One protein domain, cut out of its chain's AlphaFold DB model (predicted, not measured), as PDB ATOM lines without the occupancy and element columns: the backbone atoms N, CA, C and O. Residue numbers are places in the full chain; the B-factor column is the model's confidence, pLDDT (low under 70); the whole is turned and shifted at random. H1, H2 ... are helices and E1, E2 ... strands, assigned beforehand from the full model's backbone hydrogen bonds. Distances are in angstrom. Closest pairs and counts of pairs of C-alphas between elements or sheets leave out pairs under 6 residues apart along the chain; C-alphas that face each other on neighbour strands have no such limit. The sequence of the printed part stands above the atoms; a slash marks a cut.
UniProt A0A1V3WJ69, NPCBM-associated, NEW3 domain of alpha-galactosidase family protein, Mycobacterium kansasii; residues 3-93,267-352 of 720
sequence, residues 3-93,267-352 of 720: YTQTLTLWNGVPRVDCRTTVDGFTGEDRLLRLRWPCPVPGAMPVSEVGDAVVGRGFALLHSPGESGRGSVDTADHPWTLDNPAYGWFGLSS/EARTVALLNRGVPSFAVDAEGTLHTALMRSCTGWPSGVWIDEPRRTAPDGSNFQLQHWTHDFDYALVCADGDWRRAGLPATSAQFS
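AT A GLANCE: This is residues 3 to 93 and 267 to 352 of the 720 residues of the protein "NPCBM-associated, NEW3 domain of alpha-galactosidase family protein" of Mycobacterium kansasii (UniProt A0A1V3WJ69). A twisted wall of seven antiparallel strands is partly covered on one face by a small sheet of two strands, E3 and E8, making a lopsided sandwich; the short helix H1 packs on the wall's other face. The long link of residues 297 to 325 reaches well beyond the sheets and lengthens the whole. The printed part has 177 residues, with nine named strands, E1 to E9, followed by H1; the large sheet has the order E1, E2, E9, E7, E6, E4, E5. The class is mostly strand, though under half of the residues are in named elements. The whole is compact, with a radius of gyration of the C-alphas of 17.7 A and spans of 57 by 40 by 30 A.

IN THESE COORDINATES: In the large sheet, E1 is residues 3 to 9, beginning at C-alpha 3 (204.151, 200.404, 181.164), and E2 is residues 16 to 23, 22.6 A long. E9, residues 326 to 336, is the longest strand at 33.5 A and ends at C-alpha 336 (208.947, 229.131, 194.647). E7 is residues 269 to 276, 23.3 A long, E6 is 88 to 92, E4 is 44 to 49 and E5 is 52 to 55. In the small sheet, E3 is residues 30 to 37, 21.4 A long, and E8 is 288 to 296, 22.8 A long. H1, residues 344 to 352, ends at C-alpha 352 (193.939, 212.896, 196.920).

HOW THE PARTS SIT: E9 is an inner strand of the large sheet, antiparallel to E2, with N 18 and O 330 at 2.8 A, and to E7, with N 274 and O 331 at 2.8 A. E1, an edge strand, forms a hairpin with E2, with N 6 and O 19 at 2.8 A. Beyond E7 come E6, with N 91 and O 271 at 2.8 A, then E4, with N 46 and O 90 at 2.9 A. E4 and the edge strand E5 form a hairpin, with N 47 and O 54 at 2.9 A. E3 and E8 are antiparallel, with N 32 and O 294 at 2.8 A, and E8 bends by 53 degrees at residue 293. The two sheets form a sandwich, two sheets face to face, their best planes 18 degrees apart. The closest C-alphas of E8 and E9 are those of Leu 293 and Phe 328, 6.8 A apart. H1 is on the large sheet, with the C-alphas of Leu 274 and Ser 348 the closest to E7 at 5.7 A. In H1 every O i to N i+4 pair is within hydrogen-bond range.

THE WHOLE: The two C-alphas farthest apart, those of Glu 267 and Glu 308, are 59.1 A apart. Residues 94 to 266 are not printed; C-alphas 93 and 267 are 10.0 A apart across this cut. The links E5 to E6, E7 to E8 and E8 to E9 are long. The mean pLDDT of the printed part is 91.1, and residue 65 and residues 67 to 69 are under 70.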
ATOM      1  N   TYR A   3     204.788 199.317 180.436       93.38
ATOM      2  CA  TYR A   3     204.151 200.404 181.164       93.38
ATOM      3  C   TYR A   3     203.771 201.521 180.203       93.38
ATOM      4  O   TYR A   3     204.465 201.755 179.211       93.38
ATOM      5  N   THR A   4     202.680 202.201 180.527       95.12
ATOM      6  CA  THR A   4     202.233 203.422 179.860       95.12
ATOM      7  C   THR A   4     202.211 204.518 180.908       95.12
ATOM      8  O   THR A   4     201.657 204.328 181.987       95.12
ATOM      9  N   GLN A   5     202.834 205.653 180.612       95.44
ATOM     10  CA  GLN A   5     202.794 206.826 181.475       95.44
ATOM     11  C   GLN A   5     202.051 207.945 180.750       95.44
ATOM     12  O   GLN A   5     202.498 208.411 179.701       95.44
ATOM     13  N   THR A   6     200.932 208.373 181.317       96.38
ATOM     14  CA  THR A   6     200.120 209.476 180.803       96.38
ATOM     15  C   THR A   6     200.351 210.696 181.676       96.38
ATOM     16  O   THR A   6     200.132 210.638 182.883       96.38
ATOM     17  N   LEU A   7     200.789 211.798 181.065       97.12
ATOM     18  CA  LEU A   7     201.001 213.080 181.732       97.12
ATOM     19  C   LEU A   7     199.927 214.062 181.264       97.12
ATOM     20  O   LEU A   7     199.774 214.293 180.064       97.12
ATOM     21  N   THR A   8     199.202 214.651 182.208       96.75
ATOM     22  CA  THR A   8     198.094 215.569 181.950       96.75
ATOM     23  C   THR A   8     198.414 216.946 182.514       96.75
ATOM     24  O   THR A   8     198.670 217.113 183.708       96.75
ATOM     25  N   LEU A   9     198.378 217.948 181.638       95.94
ATOM     26  CA  LEU A   9     198.494 219.358 181.994       95.94
ATOM     27  C   LEU A   9     197.112 219.998 181.911       95.94
ATOM     28  O   LEU A   9     196.560 220.169 180.823       95.94
ATOM     29  N   TRP A  10     196.554 220.351 183.061       92.38
ATOM     30  CA  TRP A  10     195.261 221.019 183.129       92.38
ATOM     31  C   TRP A  10     195.419 222.534 183.002       92.38
ATOM     32  O   TRP A  10     196.342 223.135 183.551       92.38
ATOM     33  N   ASN A  11     194.473 223.181 182.321       94.31
ATOM     34  CA  ASN A  11     194.428 224.638 182.289       94.31
ATOM     35  C   ASN A  11     194.076 225.192 183.680       94.31
ATOM     36  O   ASN A  11     193.025 224.862 184.226       94.31
ATOM     37  N   GLY A  12     194.930 226.058 184.231       91.56
ATOM     38  CA  GLY A  12     194.689 226.727 185.513       91.56
ATOM     39  C   GLY A  12     194.967 225.889 186.768       91.56
ATOM     40  O   GLY A  12     194.682 226.367 187.862       91.56
ATOM     41  N   VAL A  13     195.540 224.686 186.642       92.06
ATOM     42  CA  VAL A  13     195.963 223.865 187.792       92.06
ATOM     43  C   VAL A  13     197.497 223.812 187.834       92.06
ATOM     44  O   VAL A  13     198.105 223.356 186.867       92.06
ATOM     45  N   PRO A  14     198.156 224.261 188.920       92.06
ATOM     46  CA  PRO A  14     199.614 224.385 188.989       92.06
ATOM     47  C   PRO A  14     200.315 223.057 189.342       92.06
ATOM     48  O   PRO A  14     201.161 223.010 190.233       92.06
ATOM     49  N   ARG A  15     199.952 221.961 188.665       94.81
ATOM     50  CA  ARG A  15     200.594 220.644 188.811       94.81
ATOM     51  C   ARG A  15     200.469 219.815 187.535       94.81
ATOM     52  O   ARG A  15     199.589 220.066 186.713       94.81
ATOM     53  N   VAL A  16     201.331 218.814 187.398       96.38
ATOM     54  CA  VAL A  16     201.257 217.805 186.332       96.38
ATOM     55  C   VAL A  16     200.657 216.539 186.922       96.38
ATOM     56  O   VAL A  16     201.304 215.907 187.752       96.38
ATOM     57  N   ASP A  17     199.443 216.177 186.514       96.06
ATOM     58  CA  ASP A  17     198.820 214.920 186.939       96.06
ATOM     59  C   ASP A  17     199.369 213.781 186.076       96.06
ATOM     60  O   ASP A  17     199.412 213.879 184.848       96.06
ATOM     61  N   CYS A  18     199.774 212.687 186.707       96.19
ATOM     62  CA  CYS A  18     200.405 211.555 186.054       96.19
ATOM     63  C   CYS A  18     199.703 210.250 186.438       96.19
ATOM     64  O   CYS A  18     199.379 210.021 187.603       96.19
ATOM     65  N   ARG A  19     199.545 209.358 185.459       95.38
ATOM     66  CA  ARG A  19     199.156 207.963 185.678       95.38
ATOM     67  C   ARG A  19     200.194 207.046 185.059       95.38
ATOM     68  O   ARG A  19     200.517 207.206 183.883       95.38
ATOM     69  N   THR A  20     200.692 206.085 185.830       95.81
ATOM     70  CA  THR A  20     201.478 204.965 185.301       95.81
ATOM     71  C   THR A  20     200.640 203.698 185.366       95.81
ATOM     72  O   THR A  20     200.338 203.227 186.460       95.81
ATOM     73  N   THR A  21     200.328 203.131 184.206       95.44
ATOM     74  CA  THR A  21     199.708 201.810 184.072       95.44
ATOM     75  C   THR A  21     200.800 200.773 183.853       95.44
ATOM     76  O   THR A  21     201.677 200.969 183.005       95.44
ATOM     77  N   VAL A  22     200.776 199.685 184.617       95.00
ATOM     78  CA  VAL A  22     201.715 198.562 184.504       95.00
ATOM     79  C   VAL A  22     200.948 197.317 184.083       95.00
ATOM     80  O   VAL A  22     200.079 196.850 184.812       95.00
ATOM     81  N   ASP A  23     201.340 196.751 182.940       92.12
ATOM     82  CA  ASP A  23     200.753 195.543 182.366       92.12
ATOM     83  C   ASP A  23     201.785 194.429 182.192       92.12
ATOM     84  O   ASP A  23     202.976 194.665 181.924       92.12
ATOM     85  N   GLY A  24     201.306 193.183 182.258       85.25
ATOM     86  CA  GLY A  24     202.119 191.998 181.970       85.25
ATOM     87  C   GLY A  24     203.382 191.947 182.829       85.25
ATOM     88  O   GLY A  24     204.478 191.638 182.340       85.25
ATOM     89  N   PHE A  25     203.267 192.374 184.086       90.12
ATOM     90  CA  PHE A  25     204.301 192.160 185.079       90.12
ATOM     91  C   PHE A  25     204.181 190.731 185.616       90.12
ATOM     92  O   PHE A  25     203.110 190.316 186.042       90.12
ATOM     93  N   THR A  26     205.287 189.993 185.574       89.75
ATOM     94  CA  THR A  26     205.385 188.588 186.011       89.75
ATOM     95  C   THR A  26     206.666 188.360 186.826       89.75
ATOM     96  O   THR A  26     207.295 187.309 186.725       89.75
ATOM     97  N   GLY A  27     207.169 189.415 187.475       89.44
ATOM     98  CA  GLY A  27     208.453 189.397 188.172       89.44
ATOM     99  C   GLY A  27     208.320 189.018 189.645       89.44
ATOM    100  O   GLY A  27     207.310 189.281 190.286       89.44
ATOM    101  N   GLU A  28     209.399 188.485 190.207       92.19
ATOM    102  CA  GLU A  28     209.470 188.024 191.595       92.19
ATOM    103  C   GLU A  28     210.646 188.690 192.310       92.19
ATOM    104  O   GLU A  28     211.682 188.950 191.692       92.19
ATOM    105  N   ASP A  29     210.473 189.004 193.595       89.19
ATOM    106  CA  ASP A  29     211.464 189.694 194.435       89.19
ATOM    107  C   ASP A  29     212.011 190.976 193.787       89.19
ATOM    108  O   ASP A  29     213.206 191.284 193.800       89.19
ATOM    109  N   ARG A  30     211.093 191.744 193.187       86.94
ATOM    110  CA  ARG A  30     211.365 193.033 192.546       86.94
ATOM    111  C   ARG A  30     210.611 194.162 193.232       86.94
ATOM    112  O   ARG A  30     209.481 194.010 193.696       86.94
ATOM    113  N   LEU A  31     211.246 195.329 193.216       87.38
ATOM    114  CA  LEU A  31     210.659 196.597 193.612       87.38
ATOM    115  C   LEU A  31     210.643 197.523 192.395       87.38
ATOM    116  O   LEU A  31     211.694 197.976 191.942       87.38
ATOM    117  N   LEU A  32     209.457 197.787 191.855       89.81
ATOM    118  CA  LEU A  32     209.277 198.747 190.775       89.81
ATOM    119  C   LEU A  32     209.206 200.154 191.370       89.81
ATOM    120  O   LEU A  32     208.270 200.478 192.102       89.81
ATOM    121  N   ARG A  33     210.192 200.990 191.036       89.88
ATOM    122  CA  ARG A  33     210.252 202.390 191.461       89.88
ATOM    123  C   ARG A  33     210.009 203.328 190.291       89.88
ATOM    124  O   ARG A  33     210.550 203.144 189.202       89.88
ATOM    125  N   LEU A  34     209.243 204.369 190.563       91.62
ATOM    126  CA  LEU A  34     209.175 205.567 189.752       91.62
ATOM    127  C   LEU A  34     210.387 206.458 190.059       91.62
ATOM    128  O   LEU A  34     210.744 206.583 191.228       91.62
ATOM    129  N   ARG A  35     210.990 207.085 189.040       91.12
ATOM    130  CA  ARG A  35     212.124 208.020 189.181       91.12
ATOM    131  C   ARG A  35     211.856 209.343 188.477       91.12
ATOM    132  O   ARG A  35     211.578 209.345 187.281       91.12
ATOM    133  N   TRP A  36     212.043 210.446 189.198       92.00
ATOM    134  CA  TRP A  36     211.978 211.811 188.674       92.00
ATOM    135  C   TRP A  36     213.224 212.615 189.080       92.00
ATOM    136  O   TRP A  36     213.325 213.041 190.231       92.00
ATOM    137  N   PRO A  37     214.202 212.812 188.176       92.44
ATOM    138  CA  PRO A  37     215.378 213.641 188.447       92.44
ATOM    139  C   PRO A  37     214.983 215.120 188.533       92.44
ATOM    140  O   PRO A  37     214.570 215.709 187.533       92.44
ATOM    141  N   CYS A  38     215.069 215.719 189.722       92.94
ATOM    142  CA  CYS A  38     214.612 217.085 189.988       92.94
ATOM    143  C   CYS A  38     215.569 217.822 190.946       92.94
ATOM    144  O   CYS A  38     215.146 218.220 192.033       92.94
ATOM    145  N   PRO A  39     216.855 218.002 190.584       92.50
ATOM    146  CA  PRO A  39     217.835 218.601 191.483       92.50
ATOM    147  C   PRO A  39     217.457 220.041 191.844       92.50
ATOM    148  O   PRO A  39     217.254 220.878 190.965       92.50
ATOM    149  N   VAL A  40     217.415 220.332 193.147       96.19
ATOM    150  CA  VAL A  40     217.265 221.686 193.694       96.19
ATOM    151  C   VAL A  40     218.464 221.965 194.607       96.19
ATOM    152  O   VAL A  40     218.574 221.331 195.660       96.19
ATOM    153  N   PRO A  41     219.387 222.874 194.233       95.62
ATOM    154  CA  PRO A  41     220.581 223.159 195.023       95.62
ATOM    155  C   PRO A  41     220.263 223.514 196.481       95.62
ATOM    156  O   PRO A  41     219.447 224.392 196.758       95.62
ATOM    157  N   GLY A  42     220.910 222.815 197.416       94.75
ATOM    158  CA  GLY A  42     220.800 223.064 198.857       94.75
ATOM    159  C   GLY A  42     219.476 222.642 199.511       94.75
ATOM    160  O   GLY A  42     219.368 222.746 200.737       94.75
ATOM    161  N   ALA A  43     218.496 222.159 198.740       96.75
ATOM    162  CA  ALA A  43     217.257 221.607 199.275       96.75
ATOM    163  C   ALA A  43     217.496 220.249 199.947       96.75
ATOM    164  O   ALA A  43     218.420 219.509 199.611       96.75
ATOM    165  N   MET A  44     216.632 219.922 200.899       96.88
ATOM    166  CA  MET A  44     216.642 218.672 201.643       96.88
ATOM    167  C   MET A  44     215.301 217.943 201.481       96.88
ATOM    168  O   MET A  44     214.280 218.586 201.205       96.88
ATOM    169  N   PRO A  45     215.276 216.613 201.658       96.75
ATOM    170  CA  PRO A  45     214.040 215.847 201.605       96.75
ATOM    171  C   PRO A  45     213.046 216.271 202.693       96.75
ATOM    172  O   PRO A  45     213.383 216.366 203.874       96.75
ATOM    173  N   VAL A  46     211.796 216.484 202.293       96.44
ATOM    174  CA  VAL A  46     210.655 216.730 203.180       96.44
ATOM    175  C   VAL A  46     209.503 215.806 202.801       96.44
ATOM    176  O   VAL A  46     209.334 215.453 201.633       96.44
ATOM    177  N   SER A  47     208.702 215.407 203.782       95.81
ATOM    178  CA  SER A  47     207.571 214.500 203.567       95.81
ATOM    179  C   SER A  47     206.449 214.761 204.553       95.81
ATOM    180  O   SER A  47     206.700 215.158 205.693       95.81
ATOM    181  N   GLU A  48     205.224 214.495 204.119       94.69
ATOM    182  CA  GLU A  48     204.054 214.462 204.986       94.69
ATOM    183  C   GLU A  48     203.899 213.078 205.623       94.69
ATOM    184  O   GLU A  48     203.786 212.065 204.931       94.69
ATOM    185  N   VAL A  49     203.875 213.026 206.953       91.06
ATOM    186  CA  VAL A  49     203.669 211.798 207.725       91.06
ATOM    187  C   VAL A  49     202.968 212.117 209.041       91.06
ATOM    188  O   VAL A  49     203.384 213.006 209.778       91.06
ATOM    189  N   GLY A  50     201.905 211.369 209.348       85.31
ATOM    190  CA  GLY A  50     201.175 211.506 210.612       85.31
ATOM    191  C   GLY A  50     200.619 212.911 210.846       85.31
ATOM    192  O   GLY A  50     200.803 213.444 211.936       85.31
ATOM    193  N   ASP A  51     199.989 213.504 209.825       89.00
ATOM    194  CA  ASP A  51     199.393 214.850 209.864       89.00
ATOM    195  C   ASP A  51     200.392 216.004 210.108       89.00
ATOM    196  O   ASP A  51     200.002 217.124 210.439       89.00
ATOM    197  N   ALA A  52     201.689 215.752 209.914       93.69
ATOM    198  CA  ALA A  52     202.753 216.745 210.014       93.69
ATOM    199  C   ALA A  52     203.698 216.669 208.812       93.69
ATOM    200  O   ALA A  52     203.794 215.646 208.131       93.69
ATOM    201  N   VAL A  53     204.448 217.747 208.581       95.69
ATOM    202  CA  VAL A  53     205.526 217.772 207.587       95.69
ATOM    203  C   VAL A  53     206.866 217.724 208.302       95.69
ATOM    204  O   VAL A  53     207.145 218.534 209.190       95.69
ATOM    205  N   VAL A  54     207.700 216.770 207.905       95.25
ATOM    206  CA  VAL A  54     209.006 216.522 208.518       95.25
ATOM    207  C   VAL A  54     210.112 216.486 207.472       95.25
ATOM    208  O   VAL A  54     209.952 215.930 206.386       95.25
ATOM    209  N   GLY A  55     211.257 217.052 207.834       95.56
ATOM    210  CA  GLY A  55     212.521 216.890 207.143       95.56
ATOM    211  C   GLY A  55     213.103 215.499 207.384       95.56
ATOM    212  O   GLY A  55     212.973 214.910 208.469       95.56
ATOM    213  N   ARG A  56     213.748 214.968 206.350       94.12
ATOM    214  CA  ARG A  56     214.409 213.662 206.326       94.12
ATOM    215  C   ARG A  56     215.773 213.784 205.650       94.12
ATOM    216  O   ARG A  56     216.035 214.741 204.930       94.12
ATOM    217  N   GLY A  57     216.652 212.825 205.925       92.44
ATOM    218  CA  GLY A  57     217.920 212.708 205.213       92.44
ATOM    219  C   GLY A  57     217.733 212.149 203.799       92.44
ATOM    220  O   GLY A  57     216.649 211.682 203.446       92.44
ATOM    221  N   PHE A  58     218.794 212.186 202.989       93.38
ATOM    222  CA  PHE A  58     218.783 211.539 201.677       93.38
ATOM    223  C   PHE A  58     218.756 210.014 201.820       93.38
ATOM    224  O   PHE A  58     219.357 209.443 202.733       93.38
ATOM    225  N   ALA A  59     218.086 209.346 200.892       91.88
ATOM    226  CA  ALA A  59     218.109 207.903 200.781       91.88
ATOM    227  C   ALA A  59     219.451 207.421 200.212       91.88
ATOM    228  O   ALA A  59     220.036 208.041 199.321       91.88
ATOM    229  N   LEU A  60     219.914 206.276 200.703       89.00
ATOM    230  CA  LEU A  60     221.162 205.621 200.311       89.00
ATOM    231  C   LEU A  60     220.859 204.489 199.326       89.00
ATOM    232  O   LEU A  60     221.127 203.320 199.587       89.00
ATOM    233  N   LEU A  61     220.226 204.848 198.205       85.50
ATOM    234  CA  LEU A  61     219.792 203.885 197.186       85.50
ATOM    235  C   LEU A  61     220.908 203.473 196.231       85.50
ATOM    236  O   LEU A  61     220.827 202.405 195.637       85.50
ATOM    237  N   HIS A  62     221.912 204.320 196.034       83.81
ATOM    238  CA  HIS A  62     222.930 204.155 195.002       83.81
ATOM    239  C   HIS A  62     224.315 204.393 195.593       83.81
ATOM    240  O   HIS A  62     224.477 205.226 196.488       83.81
ATOM    241  N   SER A  63     225.318 203.699 195.060       76.62
ATOM    242  CA  SER A  63     226.709 204.075 195.298       76.62
ATOM    243  C   SER A  63     226.958 205.501 194.781       76.62
ATOM    244  O   SER A  63     226.331 205.916 193.797       76.62
ATOM    245  N   PRO A  64     227.879 206.266 195.392       70.69
ATOM    246  CA  PRO A  64     228.196 207.619 194.943       70.69
ATOM    247  C   PRO A  64     228.573 207.674 193.455       70.69
ATOM    248  O   PRO A  64     229.446 206.936 193.004       70.69
ATOM    249  N   GLY A  65     227.922 208.557 192.689       68.44
ATOM    250  CA  GLY A  65     228.161 208.721 191.248       68.44
ATOM    251  C   GLY A  65     227.554 207.627 190.359       68.44
ATOM    252  O   GLY A  65     227.789 207.619 189.150       68.44
ATOM    253  N   GLU A  66     226.771 206.711 190.933       71.56
ATOM    254  CA  GLU A  66     226.094 205.630 190.213       71.56
ATOM    255  C   GLU A  66     224.562 205.775 190.206       71.56
ATOM    256  O   GLU A  66     223.867 204.795 189.904       71.56
ATOM    257  N   SER A  67     224.010 206.966 190.502       68.31
ATOM    258  CA  SER A  67     222.552 207.146 190.499       68.31
ATOM    259  C   SER A  67     221.954 206.698 189.171       68.31
ATOM    260  O   SER A  67     222.336 207.115 188.074       68.31
ATOM    261  N   GLY A  68     221.002 205.773 189.273       63.31
ATOM    262  CA  GLY A  68     220.318 205.210 188.121       63.31
ATOM    263  C   GLY A  68     221.027 204.115 187.340       63.31
ATOM    264  O   GLY A  68     220.449 203.677 186.347       63.31
ATOM    265  N   ARG A  69     222.209 203.646 187.761       68.81
ATOM    266  CA  ARG A  69     222.830 202.433 187.195       68.81
ATOM    267  C   ARG A  69     222.357 201.156 187.888       68.81
ATOM    268  O   ARG A  69     222.137 200.155 187.214       68.81
ATOM    269  N   GLY A  70     222.145 201.202 189.201       71.19
ATOM    270  CA  GLY A  70     221.630 200.085 189.997       71.19
ATOM    271  C   GLY A  70     221.397 200.496 191.448       71.19
ATOM    272  O   GLY A  70     222.093 201.371 191.956       71.19
ATOM    273  N   SER A  71     220.386 199.916 192.098       78.88
ATOM    274  CA  SER A  71     220.198 200.079 193.546       78.88
ATOM    275  C   SER A  71     221.262 199.277 194.297       78.88
ATOM    276  O   SER A  71     221.661 198.217 193.815       78.88
ATOM    277  N   VAL A  72     221.676 199.741 195.476       81.19
ATOM    278  CA  VAL A  72     222.472 198.934 196.411       81.19
ATOM    279  C   VAL A  72     221.713 197.659 196.789       81.19
ATOM    280  O   VAL A  72     220.476 197.669 196.849       81.19
ATOM    281  N   ASP A  73     222.444 196.571 197.031       78.38
ATOM    282  CA  ASP A  73     221.862 195.322 197.515       78.38
ATOM    283  C   ASP A  73     221.554 195.448 199.011       78.38
ATOM    284  O   ASP A  73     222.440 195.711 199.825       78.38
ATOM    285  N   THR A  74     220.289 195.262 199.383       78.19
ATOM    286  CA  THR A  74     219.855 195.327 200.784       78.19
ATOM    287  C   THR A  74     220.387 194.176 201.639       78.19
ATOM    288  O   THR A  74     220.312 194.259 202.862       78.19
ATOM    289  N   ALA A  75     220.912 193.107 201.031       80.62
ATOM    290  CA  ALA A  75     221.635 192.062 201.750       80.62
ATOM    291  C   ALA A  75     222.994 192.557 202.276       80.62
ATOM    292  O   ALA A  75     223.396 192.168 203.371       80.62
ATOM    293  N   ASP A  76     223.658 193.445 201.529       82.38
ATOM    294  CA  ASP A  76     224.946 194.041 201.904       82.38
ATOM    295  C   ASP A  76     224.756 195.335 202.714       82.38
ATOM    296  O   ASP A  76     225.473 195.596 203.681       82.38
ATOM    297  N   HIS A  77     223.755 196.139 202.341       82.62
ATOM    298  CA  HIS A  77     223.413 197.413 202.968       82.62
ATOM    299  C   HIS A  77     221.968 197.382 203.492       82.62
ATOM    300  O   HIS A  77     221.050 197.831 202.800       82.62
ATOM    301  N   PRO A  78     221.734 196.890 204.723       81.00
ATOM    302  CA  PRO A  78     220.378 196.700 205.248       81.00
ATOM    303  C   PRO A  78     219.601 198.014 205.436       81.00
ATOM    304  O   PRO A  78     218.371 198.001 205.501       81.00
ATOM    305  N   TRP A  79     220.300 199.153 205.495       84.81
ATOM    306  CA  TRP A  79     219.730 200.470 205.771       84.81
ATOM    307  C   TRP A  79     219.889 201.412 204.573       84.81
ATOM    308  O   TRP A  79     220.940 202.013 204.367       84.81
ATOM    309  N   THR A  80     218.820 201.576 203.793       80.19
ATOM    310  CA  THR A  80     218.794 202.458 202.608       80.19
ATOM    311  C   THR A  80     218.023 203.763 202.827       80.19
ATOM    312  O   THR A  80     217.980 204.607 201.933       80.19
ATOM    313  N   LEU A  81     217.452 203.957 204.024       82.62
ATOM    314  CA  LEU A  81     216.680 205.143 204.426       82.62
ATOM    315  C   LEU A  81     215.477 205.447 203.506       82.62
ATOM    316  O   LEU A  81     215.189 206.603 203.194       82.62
ATOM    317  N   ASP A  82     214.753 204.409 203.086       86.06
ATOM    318  CA  ASP A  82     213.422 204.555 202.486       86.06
ATOM    319  C   ASP A  82     212.396 204.925 203.569       86.06
ATOM    320  O   ASP A  82     212.423 204.372 204.672       86.06
ATOM    321  N   ASN A  83     211.516 205.883 203.289       88.56
ATOM    322  CA  ASN A  83     210.648 206.498 204.289       88.56
ATOM    323  C   ASN A  83     209.179 206.531 203.828       88.56
ATOM    324  O   ASN A  83     208.895 206.599 202.633       88.56
ATOM    325  N   PRO A  84     208.209 206.518 204.759       89.62
ATOM    326  CA  PRO A  84     206.806 206.692 204.407       89.62
ATOM    327  C   PRO A  84     206.506 208.144 204.007       89.62
ATOM    328  O   PRO A  84     207.027 209.080 204.613       89.62
ATOM    329  N   ALA A  85     205.609 208.325 203.038       91.25
ATOM    330  CA  ALA A  85     205.029 209.619 202.672       91.25
ATOM    331  C   ALA A  85     203.521 209.454 202.478       91.25
ATOM    332  O   ALA A  85     203.102 208.828 201.513       91.25
ATOM    333  N   TYR A  86     202.705 209.985 203.388       89.00
ATOM    334  CA  TYR A  86     201.259 209.758 203.379       89.00
ATOM    335  C   TYR A  86     200.595 210.297 202.105       89.00
ATOM    336  O   TYR A  86     200.062 209.505 201.332       89.00
ATOM    337  N   GLY A  87     200.665 211.611 201.864       92.81
ATOM    338  CA  GLY A  87     200.126 212.235 200.652       92.81
ATOM    339  C   GLY A  87     201.196 212.772 199.704       92.81
ATOM    340  O   GLY A  87     200.996 212.771 198.492       92.81
ATOM    341  N   TRP A  88     202.357 213.204 200.208       95.94
ATOM    342  CA  TRP A  88     203.407 213.775 199.361       95.94
ATOM    343  C   TRP A  88     204.803 213.770 199.997       95.94
ATOM    344  O   TRP A  88     204.965 213.677 201.216       95.94
ATOM    345  N   PHE A  89     205.817 213.918 199.145       97.25
ATOM    346  CA  PHE A  89     207.202 214.193 199.526       97.25
ATOM    347  C   PHE A  89     207.901 215.043 198.463       97.25
ATOM    348  O   PHE A  89     207.407 215.178 197.346       97.25
ATOM    349  N   GLY A  90     209.065 215.603 198.775       96.88
ATOM    350  CA  GLY A  90     209.825 216.375 197.802       96.88
ATOM    351  C   GLY A  90     211.153 216.901 198.313       96.88
ATOM    352  O   GLY A  90     211.571 216.614 199.433       96.88
ATOM    353  N   LEU A  91     211.797 217.708 197.476       97.88
ATOM    354  CA  LEU A  91     212.935 218.545 197.831       97.88
ATOM    355  C   LEU A  91     212.435 219.940 198.206       97.88
ATOM    356  O   LEU A  91     211.756 220.591 197.414       97.88
ATOM    357  N   SER A  92     212.759 220.383 199.420       97.81
ATOM    358  CA  SER A  92     212.401 221.704 199.946       97.81
ATOM    359  C   SER A  92     213.305 222.074 201.135       97.81
ATOM    360  O   SER A  92     214.431 221.598 201.249       97.81
ATOM    361  N   SER A  93     212.831 222.909 202.058       97.19
ATOM    362  CA  SER A  93     213.471 223.155 203.351       97.19
ATOM    363  C   SER A  93     212.452 223.043 204.480       97.19
ATOM    364  O   SER A  93     211.425 223.718 204.433       97.19
ATOM    365  N   GLU A 267     218.915 227.238 196.426       96.44
ATOM    366  CA  GLU A 267     217.800 227.799 195.674       96.44
ATOM    367  C   GLU A 267     216.509 227.685 196.483       96.44
ATOM    368  O   GLU A 267     216.129 226.610 196.943       96.44
ATOM    369  N   ALA A 268     215.791 228.801 196.628       95.62
ATOM    370  CA  ALA A 268     214.484 228.833 197.280       95.62
ATOM    371  C   ALA A 268     213.401 228.282 196.336       95.62
ATOM    372  O   ALA A 268     212.546 229.025 195.853       95.62
ATOM    373  N   ARG A 269     213.473 226.985 196.040       97.00
ATOM    374  CA  ARG A 269     212.554 226.246 195.171       97.00
ATOM    375  C   ARG A 269     212.104 224.969 195.863       97.00
ATOM    376  O   ARG A 269     212.833 224.382 196.658       97.00
ATOM    377  N   THR A 270     210.908 224.529 195.507       97.94
ATOM    378  CA  THR A 270     210.350 223.256 195.949       97.94
ATOM    379  C   THR A 270     209.931 222.438 194.739       97.94
ATOM    380  O   THR A 270     209.272 222.963 193.839       97.94
ATOM    381  N   VAL A 271     210.291 221.153 194.736       98.00
ATOM    382  CA  VAL A 271     209.782 220.157 193.785       98.00
ATOM    383  C   VAL A 271     209.268 218.961 194.572       98.00
ATOM    384  O   VAL A 271     210.004 218.395 195.379       98.00
ATOM    385  N   ALA A 272     208.009 218.590 194.362       97.62
ATOM    386  CA  ALA A 272     207.338 217.560 195.144       97.62
ATOM    387  C   ALA A 272     206.520 216.604 194.278       97.62
ATOM    388  O   ALA A 272     205.940 216.998 193.264       97.62
ATOM    389  N   LEU A 273     206.454 215.355 194.729       97.00
ATOM    390  CA  LEU A 273     205.596 214.310 194.204       97.00
ATOM    391  C   LEU A 273     204.431 214.085 195.180       97.00
ATOM    392  O   LEU A 273     204.637 213.708 196.335       97.00
ATOM    393  N   LEU A 274     203.212 214.313 194.703       96.31
ATOM    394  CA  LEU A 274     201.971 213.941 195.380       96.31
ATOM    395  C   LEU A 274     201.637 212.501 194.995       96.31
ATOM    396  O   LEU A 274     201.787 212.145 193.829       96.31
ATOM    397  N   ASN A 275     201.170 211.679 195.926       92.94
ATOM    398  CA  ASN A 275     200.817 210.289 195.667       92.94
ATOM    399  C   ASN A 275     199.384 209.988 196.115       92.94
ATOM    400  O   ASN A 275     198.883 210.575 197.072       92.94
ATOM    401  N   ARG A 276     198.731 209.047 195.424       90.94
ATOM    402  CA  ARG A 276     197.442 208.489 195.836       90.94
ATOM    403  C   ARG A 276     197.581 206.978 195.999       90.94
ATOM    404  O   ARG A 276     197.502 206.233 195.029       90.94
ATOM    405  N   GLY A 277     197.789 206.534 197.238       85.69
ATOM    406  CA  GLY A 277     197.860 205.106 197.570       85.69
ATOM    407  C   GLY A 277     199.236 204.465 197.366       85.69
ATOM    408  O   GLY A 277     199.328 203.240 197.357       85.69
ATOM    409  N   VAL A 278     200.303 205.267 197.248       86.69
ATOM    410  CA  VAL A 278     201.687 204.782 197.120       86.69
ATOM    411  C   VAL A 278     202.572 205.458 198.177       86.69
ATOM    412  O   VAL A 278     203.396 206.316 197.846       86.69
ATOM    413  N   PRO A 279     202.402 205.118 199.472       83.69
ATOM    414  CA  PRO A 279     202.927 205.926 200.563       83.69
ATOM    415  C   PRO A 279     204.403 205.633 200.864       83.69
ATOM    416  O   PRO A 279     204.763 205.227 201.970       83.69
ATOM    417  N   SER A 280     205.274 205.813 199.873       88.06
ATOM    418  CA  SER A 280     206.718 205.597 199.987       88.06
ATOM    419  C   SER A 280     207.490 206.716 199.314       88.06
ATOM    420  O   SER A 280     207.067 207.245 198.279       88.06
ATOM    421  N   PHE A 281     208.646 207.038 199.882       91.38
ATOM    422  CA  PHE A 281     209.564 207.960 199.267       91.38
ATOM    423  C   PHE A 281     211.024 207.681 199.590       91.38
ATOM    424  O   PHE A 281     211.410 207.340 200.707       91.38
ATOM    425  N   ALA A 282     211.852 207.975 198.601       92.62
ATOM    426  CA  ALA A 282     213.286 208.059 198.750       92.62
ATOM    427  C   ALA A 282     213.804 209.173 197.838       92.62
ATOM    428  O   ALA A 282     213.469 209.221 196.657       92.62
ATOM    429  N   VAL A 283     214.606 210.084 198.379       93.75
ATOM    430  CA  VAL A 283     215.262 211.133 197.589       93.75
ATOM    431  C   VAL A 283     216.756 210.929 197.702       93.75
ATOM    432  O   VAL A 283     217.279 210.965 198.812       93.75
ATOM    433  N   ASP A 284     217.442 210.686 196.591       91.31
ATOM    434  CA  ASP A 284     218.897 210.529 196.621       91.31
ATOM    435  C   ASP A 284     219.620 211.885 196.694       91.31
ATOM    436  O   ASP A 284     219.030 212.944 196.471       91.31
ATOM    437  N   ALA A 285     220.914 211.857 197.020       90.19
ATOM    438  CA  ALA A 285     221.731 213.064 197.162       90.19
ATOM    439  C   ALA A 285     221.944 213.836 195.841       90.19
ATOM    440  O   ALA A 285     222.417 214.971 195.868       90.19
ATOM    441  N   GLU A 286     221.584 213.250 194.693       89.56
ATOM    442  CA  GLU A 286     221.578 213.923 193.388       89.56
ATOM    443  C   GLU A 286     220.251 214.661 193.122       89.56
ATOM    444  O   GLU A 286     220.110 215.354 192.114       89.56
ATOM    445  N   GLY A 287     219.276 214.541 194.027       91.50
ATOM    446  CA  GLY A 287     217.974 215.189 193.927       91.50
ATOM    447  C   GLY A 287     216.985 214.454 193.024       91.50
ATOM    448  O   GLY A 287     216.075 215.067 192.463       91.50
ATOM    449  N   THR A 288     217.141 213.140 192.863       93.44
ATOM    450  CA  THR A 288     216.127 212.313 192.207       93.44
ATOM    451  C   THR A 288     215.067 211.892 193.214       93.44
ATOM    452  O   THR A 288     215.382 211.325 194.258       93.44
ATOM    453  N   LEU A 289     213.801 212.128 192.877       94.75
ATOM    454  CA  LEU A 289     212.640 211.656 193.622       94.75
ATOM    455  C   LEU A 289     212.322 210.212 193.216       94.75
ATOM    456  O   LEU A 289     212.143 209.928 192.028       94.75
ATOM    457  N   HIS A 290     212.220 209.308 194.190       93.44
ATOM    458  CA  HIS A 290     211.844 207.908 193.993       93.44
ATOM    459  C   HIS A 290     210.596 207.565 194.808       93.44
ATOM    460  O   HIS A 290     210.522 207.892 195.989       93.44
ATOM    461  N   THR A 291     209.647 206.843 194.210       92.81
ATOM    462  CA  THR A 291     208.535 206.208 194.943       92.81
ATOM    463  C   THR A 291     208.344 204.772 194.469       92.81
ATOM    464  O   THR A 291     208.479 204.475 193.280       92.81
ATOM    465  N   ALA A 292     208.103 203.851 195.396       91.44
ATOM    466  CA  ALA A 292     207.905 202.440 195.110       91.44
ATOM    467  C   ALA A 292     206.450 202.175 194.710       91.44
ATOM    468  O   ALA A 292     205.584 202.069 195.570       91.44
ATOM    469  N   LEU A 293     206.203 202.023 193.407       91.75
ATOM    470  CA  LEU A 293     204.873 201.742 192.864       91.75
ATOM    471  C   LEU A 293     204.396 200.340 193.255       91.75
ATOM    472  O   LEU A 293     203.268 200.158 193.694       91.75
ATOM    473  N   MET A 294     205.267 199.340 193.114       91.06
ATOM    474  CA  MET A 294     204.891 197.941 193.298       91.06
ATOM    475  C   MET A 294     206.037 197.141 193.903       91.06
ATOM    476  O   MET A 294     207.178 197.214 193.439       91.06
ATOM    477  N   ARG A 295     205.721 196.348 194.929       90.31
ATOM    478  CA  ARG A 295     206.637 195.402 195.569       90.31
ATOM    479  C   ARG A 295     206.100 193.986 195.393       90.31
ATOM    480  O   ARG A 295     205.057 193.657 195.956       90.31
ATOM    481  N   SER A 296     206.848 193.150 194.687       91.38
ATOM    482  CA  SER A 296     206.508 191.746 194.443       91.38
ATOM    483  C   SER A 296     207.491 190.879 195.213       91.38
ATOM    484  O   SER A 296     208.666 190.848 194.869       91.38
ATOM    485  N   CYS A 297     207.038 190.249 196.298       89.69
ATOM    486  CA  CYS A 297     207.889 189.559 197.275       89.69
ATOM    487  C   CYS A 297     207.458 188.096 197.427       89.69
ATOM    488  O   CYS A 297     206.266 187.827 197.598       89.69
ATOM    489  N   THR A 298     208.406 187.161 197.409       91.81
ATOM    490  CA  THR A 298     208.195 185.735 197.722       91.81
ATOM    491  C   THR A 298     208.407 185.434 199.209       91.81
ATOM    492  O   THR A 298     207.942 184.412 199.710       91.81
ATOM    493  N   GLY A 299     209.066 186.345 199.934       88.06
ATOM    494  CA  GLY A 299     209.318 186.227 201.367       88.06
ATOM    495  C   GLY A 299     208.040 186.197 202.210       88.06
ATOM    496  O   GLY A 299     207.007 186.764 201.845       88.06
ATOM    497  N   TRP A 300     208.122 185.549 203.373       88.12
ATOM    498  CA  TRP A 300     207.009 185.420 204.317       88.12
ATOM    499  C   TRP A 300     206.397 186.793 204.677       88.12
ATOM    500  O   TRP A 300     207.152 187.741 204.911       88.12
ATOM    501  N   PRO A 301     205.055 186.936 204.745       88.38
ATOM    502  CA  PRO A 301     204.025 185.891 204.653       88.38
ATOM    503  C   PRO A 301     203.465 185.655 203.232       88.38
ATOM    504  O   PRO A 301     202.347 185.162 203.090       88.38
ATOM    505  N   SER A 302     204.193 186.005 202.164       89.12
ATOM    506  CA  SER A 302     203.739 185.775 200.781       89.12
ATOM    507  C   SER A 302     203.424 184.300 200.513       89.12
ATOM    508  O   SER A 302     204.170 183.411 200.920       89.12
ATOM    509  N   GLY A 303     202.298 184.029 199.849       85.31
ATOM    510  CA  GLY A 303     201.859 182.665 199.526       85.31
ATOM    511  C   GLY A 303     201.368 181.815 200.695       85.31
ATOM    512  O   GLY A 303     200.947 180.680 200.467       85.31
ATOM    513  N   VAL A 304     201.388 182.343 201.923       89.19
ATOM    514  CA  VAL A 304     200.766 181.693 203.076       89.19
ATOM    515  C   VAL A 304     199.250 181.793 202.939       89.19
ATOM    516  O   VAL A 304     198.706 182.860 202.659       89.19
ATOM    517  N   TRP A 305     198.571 180.671 203.154       87.69
ATOM    518  CA  TRP A 305     197.121 180.568 203.099       87.69
ATOM    519  C   TRP A 305     196.650 179.673 204.244       87.69
ATOM    520  O   TRP A 305     197.143 178.556 204.380       87.69
ATOM    521  N   ILE A 306     195.766 180.193 205.097       84.06
ATOM    522  CA  ILE A 306     195.417 179.549 206.374       84.06
ATOM    523  C   ILE A 306     194.384 178.429 206.177       84.06
ATOM    524  O   ILE A 306     194.533 177.370 206.779       84.06
ATOM    525  N   ASP A 307     193.383 178.631 205.314       82.50
ATOM    526  CA  ASP A 307     192.278 177.680 205.123       82.50
ATOM    527  C   ASP A 307     192.441 176.863 203.843       82.50
ATOM    528  O   ASP A 307     192.347 177.395 202.741       82.50
ATOM    529  N   GLU A 308     192.657 175.558 203.942       81.62
ATOM    530  CA  GLU A 308     192.796 174.728 202.745       81.62
ATOM    531  C   GLU A 308     191.520 174.711 201.864       81.62
ATOM    532  O   GLU A 308     190.405 174.808 202.376       81.62
ATOM    533  N   PRO A 309     191.662 174.570 200.529       86.44
ATOM    534  CA  PRO A 309     192.920 174.487 199.800       86.44
ATOM    535  C   PRO A 309     193.467 175.882 199.477       86.44
ATOM    536  O   PRO A 309     192.717 176.811 199.174       86.44
ATOM    537  N   ARG A 310     194.799 176.002 199.447       90.06
ATOM    538  CA  ARG A 310     195.494 177.229 199.037       90.06
ATOM    539  C   ARG A 310     194.963 177.752 197.698       90.06
ATOM    540  O   ARG A 310     194.674 176.979 196.780       90.06
ATOM    541  N   ARG A 311     194.858 179.077 197.583       93.19
ATOM    542  CA  ARG A 311     194.548 179.771 196.329       93.19
ATOM    543  C   ARG A 311     195.742 180.576 195.837       93.19
ATOM    544  O   ARG A 311     196.568 181.040 196.620       93.19
ATOM    545  N   THR A 312     195.817 180.695 194.522       94.88
ATOM    546  CA  THR A 312     196.837 181.424 193.769       94.88
ATOM    547  C   THR A 312     196.142 182.358 192.790       94.88
ATOM    548  O   THR A 312     194.947 182.199 192.522       94.88
ATOM    549  N   ALA A 313     196.890 183.298 192.220       95.12
ATOM    550  CA  ALA A 313     196.459 183.989 191.015       95.12
ATOM    551  C   ALA A 313     196.276 182.981 189.850       95.12
ATOM    552  O   ALA A 313     196.761 181.844 189.946       95.12
ATOM    553  N   PRO A 314     195.588 183.365 188.755       95.56
ATOM    554  CA  PRO A 314     195.286 182.456 187.641       95.56
ATOM    555  C   PRO A 314     196.516 181.816 186.978       95.56
ATOM    556  O   PRO A 314     196.428 180.724 186.427       95.56
ATOM    557  N   ASP A 315     197.680 182.463 187.058       94.19
ATOM    558  CA  ASP A 315     198.955 181.956 186.536       94.19
ATOM    559  C   ASP A 315     199.707 181.026 187.513       94.19
ATOM    560  O   ASP A 315     200.821 180.592 187.225       94.19
ATOM    561  N   GLY A 316     199.119 180.722 188.675       94.00
ATOM    562  CA  GLY A 316     199.720 179.898 189.727       94.00
ATOM    563  C   GLY A 316     200.606 180.666 190.714       94.00
ATOM    564  O   GLY A 316     201.075 180.081 191.693       94.00
ATOM    565  N   SER A 317     200.818 181.967 190.509       94.19
ATOM    566  CA  SER A 317     201.628 182.804 191.396       94.19
ATOM    567  C   SER A 317     200.904 183.165 192.703       94.19
ATOM    568  O   SER A 317     199.680 183.062 192.838       94.19
ATOM    569  N   ASN A 318     201.661 183.612 193.707       93.69
ATOM    570  CA  ASN A 318     201.071 184.219 194.901       93.69
ATOM    571  C   ASN A 318     200.438 185.568 194.549       93.69
ATOM    572  O   ASN A 318     201.043 186.359 193.830       93.69
ATOM    573  N   PHE A 319     199.295 185.905 195.152       93.50
ATOM    574  CA  PHE A 319     198.670 187.217 194.942       93.50
ATOM    575  C   PHE A 319     199.613 188.385 195.290       93.50
ATOM    576  O   PHE A 319     199.595 189.414 194.628       93.50
ATOM    577  N   GLN A 320     200.505 188.224 196.271       93.81
ATOM    578  CA  GLN A 320     201.489 189.244 196.656       93.81
ATOM    579  C   GLN A 320     202.563 189.517 195.585       93.81
ATOM    580  O   GLN A 320     203.311 190.485 195.719       93.81
ATOM    581  N   LEU A 321     202.657 188.693 194.533       94.25
ATOM    582  CA  LEU A 321     203.516 188.965 193.377       94.25
ATOM    583  C   LEU A 321     202.889 189.959 192.395       94.25
ATOM    584  O   LEU A 321     203.612 190.562 191.605       94.25
ATOM    585  N   GLN A 322     201.585 190.223 192.518       93.88
ATOM    586  CA  GLN A 322     200.906 191.319 191.826       93.88
ATOM    587  C   GLN A 322     200.852 191.176 190.292       93.88
ATOM    588  O   GLN A 322     200.913 192.173 189.577       93.88
ATOM    589  N   HIS A 323     200.711 189.948 189.776       94.25
ATOM    590  CA  HIS A 323     200.672 189.629 188.338       94.25
ATOM    591  C   HIS A 323     199.326 189.971 187.657       94.25
ATOM    592  O   HIS A 323     198.642 189.113 187.099       94.25
ATOM    593  N   TRP A 324     198.918 191.236 187.723       94.94
ATOM    594  CA  TRP A 324     197.744 191.787 187.035       94.94
ATOM    595  C   TRP A 324     197.994 193.259 186.663       94.94
ATOM    596  O   TRP A 324     199.072 193.784 186.932       94.94
ATOM    597  N   THR A 325     197.041 193.913 186.001       95.56
ATOM    598  CA  THR A 325     197.137 195.324 185.601       95.56
ATOM    599  C   THR A 325     196.951 196.251 186.804       95.56
ATOM    600  O   THR A 325     195.968 196.135 187.541       95.56
ATOM    601  N   HIS A 326     197.874 197.201 186.982       94.75
ATOM    602  CA  HIS A 326     197.817 198.219 188.039       94.75
ATOM    603  C   HIS A 326     197.898 199.624 187.467       94.75
ATOM    604  O   HIS A 326     198.713 199.879 186.582       94.75
ATOM    605  N   ASP A 327     197.139 200.536 188.067       93.44
ATOM    606  CA  ASP A 327     197.217 201.968 187.815       93.44
ATOM    607  C   ASP A 327     197.731 202.696 189.055       93.44
ATOM    608  O   ASP A 327     197.219 202.512 190.162       93.44
ATOM    609  N   PHE A 328     198.727 203.556 188.857       94.56
ATOM    610  CA  PHE A 328     199.306 204.390 189.905       94.56
ATOM    611  C   PHE A 328     199.141 205.865 189.553       94.56
ATOM    612  O   PHE A 328     199.732 206.341 188.581       94.56
ATOM    613  N   ASP A 329     198.368 206.584 190.369       94.44
ATOM    614  CA  ASP A 329     198.128 208.021 190.233       94.44
ATOM    615  C   ASP A 329     199.064 208.827 191.144       94.44
ATOM    616  O   ASP A 329     199.152 208.596 192.355       94.44
ATOM    617  N   TYR A 330     199.733 209.820 190.568       95.81
ATOM    618  CA  TYR A 330     200.600 210.761 191.280       95.81
ATOM    619  C   TYR A 330     200.635 212.102 190.541       95.81
ATOM    620  O   TYR A 330     200.131 212.221 189.427       95.81
ATOM    621  N   ALA A 331     201.212 213.135 191.146       96.31
ATOM    622  CA  ALA A 331     201.369 214.427 190.488       96.31
ATOM    623  C   ALA A 331     202.697 215.091 190.846       96.31
ATOM    624  O   ALA A 331     203.196 214.924 191.955       96.31
ATOM    625  N   LEU A 332     203.249 215.867 189.913       96.62
ATOM    626  CA  LEU A 332     204.451 216.668 190.132       96.62
ATOM    627  C   LEU A 332     204.072 218.139 190.344       96.62
ATOM    628  O   LEU A 332     203.337 218.719 189.541       96.62
ATOM    629  N   VAL A 333     204.606 218.744 191.404       97.12
ATOM    630  CA  VAL A 333     204.437 220.164 191.740       97.12
ATOM    631  C   VAL A 333     205.804 220.834 191.801       97.12
ATOM    632  O   VAL A 333     206.718 220.316 192.438       97.12
ATOM    633  N   CYS A 334     205.918 222.013 191.189       96.12
ATOM    634  CA  CYS A 334     207.093 222.874 191.281       96.12
ATOM    635  C   CYS A 334     206.655 224.279 191.706       96.12
ATOM    636  O   CYS A 334     205.727 224.836 191.119       96.12
ATOM    637  N   ALA A 335     207.326 224.863 192.697       96.75
ATOM    638  CA  ALA A 335     206.967 226.174 193.234       96.75
ATOM    639  C   ALA A 335     208.184 226.950 193.763       96.75
ATOM    640  O   ALA A 335     209.262 226.397 193.988       96.75
ATOM    641  N   ASP A 336     208.002 228.258 193.948       97.12
ATOM    642  CA  ASP A 336     208.947 229.131 194.647       97.12
ATOM    643  C   ASP A 336     208.824 229.003 196.171       97.12
ATOM    644  O   ASP A 336     207.725 228.918 196.718       97.12
ATOM    645  N   GLY A 337     209.958 229.098 196.863       96.25
ATOM    646  CA  GLY A 337     210.059 229.016 198.317       96.25
ATOM    647  C   GLY A 337     210.064 227.594 198.868       96.25
ATOM    648  O   GLY A 337     210.378 226.635 198.161       96.25
ATOM    649  N   ASP A 338     209.758 227.489 200.161       96.81
ATOM    650  CA  ASP A 338     209.645 226.223 200.877       96.81
ATOM    651  C   ASP A 338     208.267 225.569 200.669       96.81
ATOM    652  O   ASP A 338     207.370 226.115 200.023       96.81
ATOM    653  N   TRP A 339     208.085 224.383 201.244       96.94
ATOM    654  CA  TRP A 339     206.862 223.598 201.118       96.94
ATOM    655  C   TRP A 339     205.623 224.313 201.677       96.94
ATOM    656  O   TRP A 339     204.513 224.062 201.201       96.94
ATOM    657  N   ARG A 340     205.804 225.213 202.660       95.38
ATOM    658  CA  ARG A 340     204.726 226.029 203.237       95.38
ATOM    659  C   ARG A 340     204.255 227.058 202.229       95.38
ATOM    660  O   ARG A 340     203.066 227.120 201.930       95.38
ATOM    661  N   ARG A 341     205.187 227.829 201.660       95.44
ATOM    662  CA  ARG A 341     204.882 228.823 200.622       95.44
ATOM    663  C   ARG A 341     204.327 228.173 199.355       95.44
ATOM    664  O   ARG A 341     203.483 228.771 198.693       95.44
ATOM    665  N   ALA A 342     204.770 226.957 199.049       95.56
ATOM    666  CA  ALA A 342     204.253 226.148 197.952       95.56
ATOM    667  C   ALA A 342     202.841 225.580 198.205       95.56
ATOM    668  O   ALA A 342     202.233 225.064 197.272       95.56
ATOM    669  N   GLY A 343     202.311 225.647 199.436       95.19
ATOM    670  CA  GLY A 343     200.969 225.154 199.761       95.19
ATOM    671  C   GLY A 343     200.804 223.645 199.549       95.19
ATOM    672  O   GLY A 343     199.734 223.190 199.130       95.19
ATOM    673  N   LEU A 344     201.862 222.859 199.788       96.19
ATOM    674  CA  LEU A 344     201.866 221.431 199.458       96.19
ATOM    675  C   LEU A 344     200.823 220.598 200.214       96.19
ATOM    676  O   LEU A 344     200.159 219.809 199.543       96.19
ATOM    677  N   PRO A 345     200.583 220.776 201.531       95.00
ATOM    678  CA  PRO A 345     199.545 220.010 202.226       95.00
ATOM    679  C   PRO A 345     198.150 220.186 201.605       95.00
ATOM    680  O   PRO A 345     197.444 219.211 201.349       95.00
ATOM    681  N   ALA A 346     197.768 221.424 201.280       93.25
ATOM    682  CA  ALA A 346     196.481 221.711 200.648       93.25
ATOM    683  C   ALA A 346     196.402 221.145 199.220       93.25
ATOM    684  O   ALA A 346     195.415 220.506 198.856       93.25
ATOM    685  N   THR A 347     197.463 221.319 198.427       94.12
ATOM    686  CA  THR A 347     197.528 220.808 197.047       94.12
ATOM    687  C   THR A 347     197.491 219.275 197.004       94.12
ATOM    688  O   THR A 347     196.806 218.702 196.154       94.12
ATOM    689  N   SER A 348     198.182 218.615 197.942       94.56
ATOM    690  CA  SER A 348     198.155 217.165 198.163       94.56
ATOM    691  C   SER A 348     196.744 216.685 198.492       94.56
ATOM    692  O   SER A 348     196.218 215.811 197.806       94.56
ATOM    693  N   ALA A 349     196.070 217.319 199.457       92.06
ATOM    694  CA  ALA A 349     194.693 216.979 199.809       92.06
ATOM    695  C   ALA A 349     193.734 217.124 198.611       92.06
ATOM    696  O   ALA A 349     192.957 216.217 198.321       92.06
ATOM    697  N   GLN A 350     193.822 218.225 197.860       91.19
ATOM    698  CA  GLN A 350     193.014 218.432 196.651       91.19
ATOM    699  C   GLN A 350     193.306 217.396 195.555       91.19
ATOM    700  O   GLN A 350     192.427 217.068 194.762       91.19
ATOM    701  N   PHE A 351     194.544 216.901 195.461       93.62
ATOM    702  CA  PHE A 351     194.882 215.801 194.560       93.62
ATOM    703  C   PHE A 351     194.281 214.481 195.053       93.62
ATOM    704  O   PHE A 351     193.661 213.767 194.272       93.62
ATOM    705  N   SER A 352     194.406 214.161 196.339       91.62
ATOM    706  CA  SER A 352     193.939 212.896 196.920       91.62
ATOM    707  C   SER A 352     192.415 212.755 196.955       91.62
ATOM    708  O   SER A 352     191.914 211.632 196.913       91.62
TER     709      SER A 352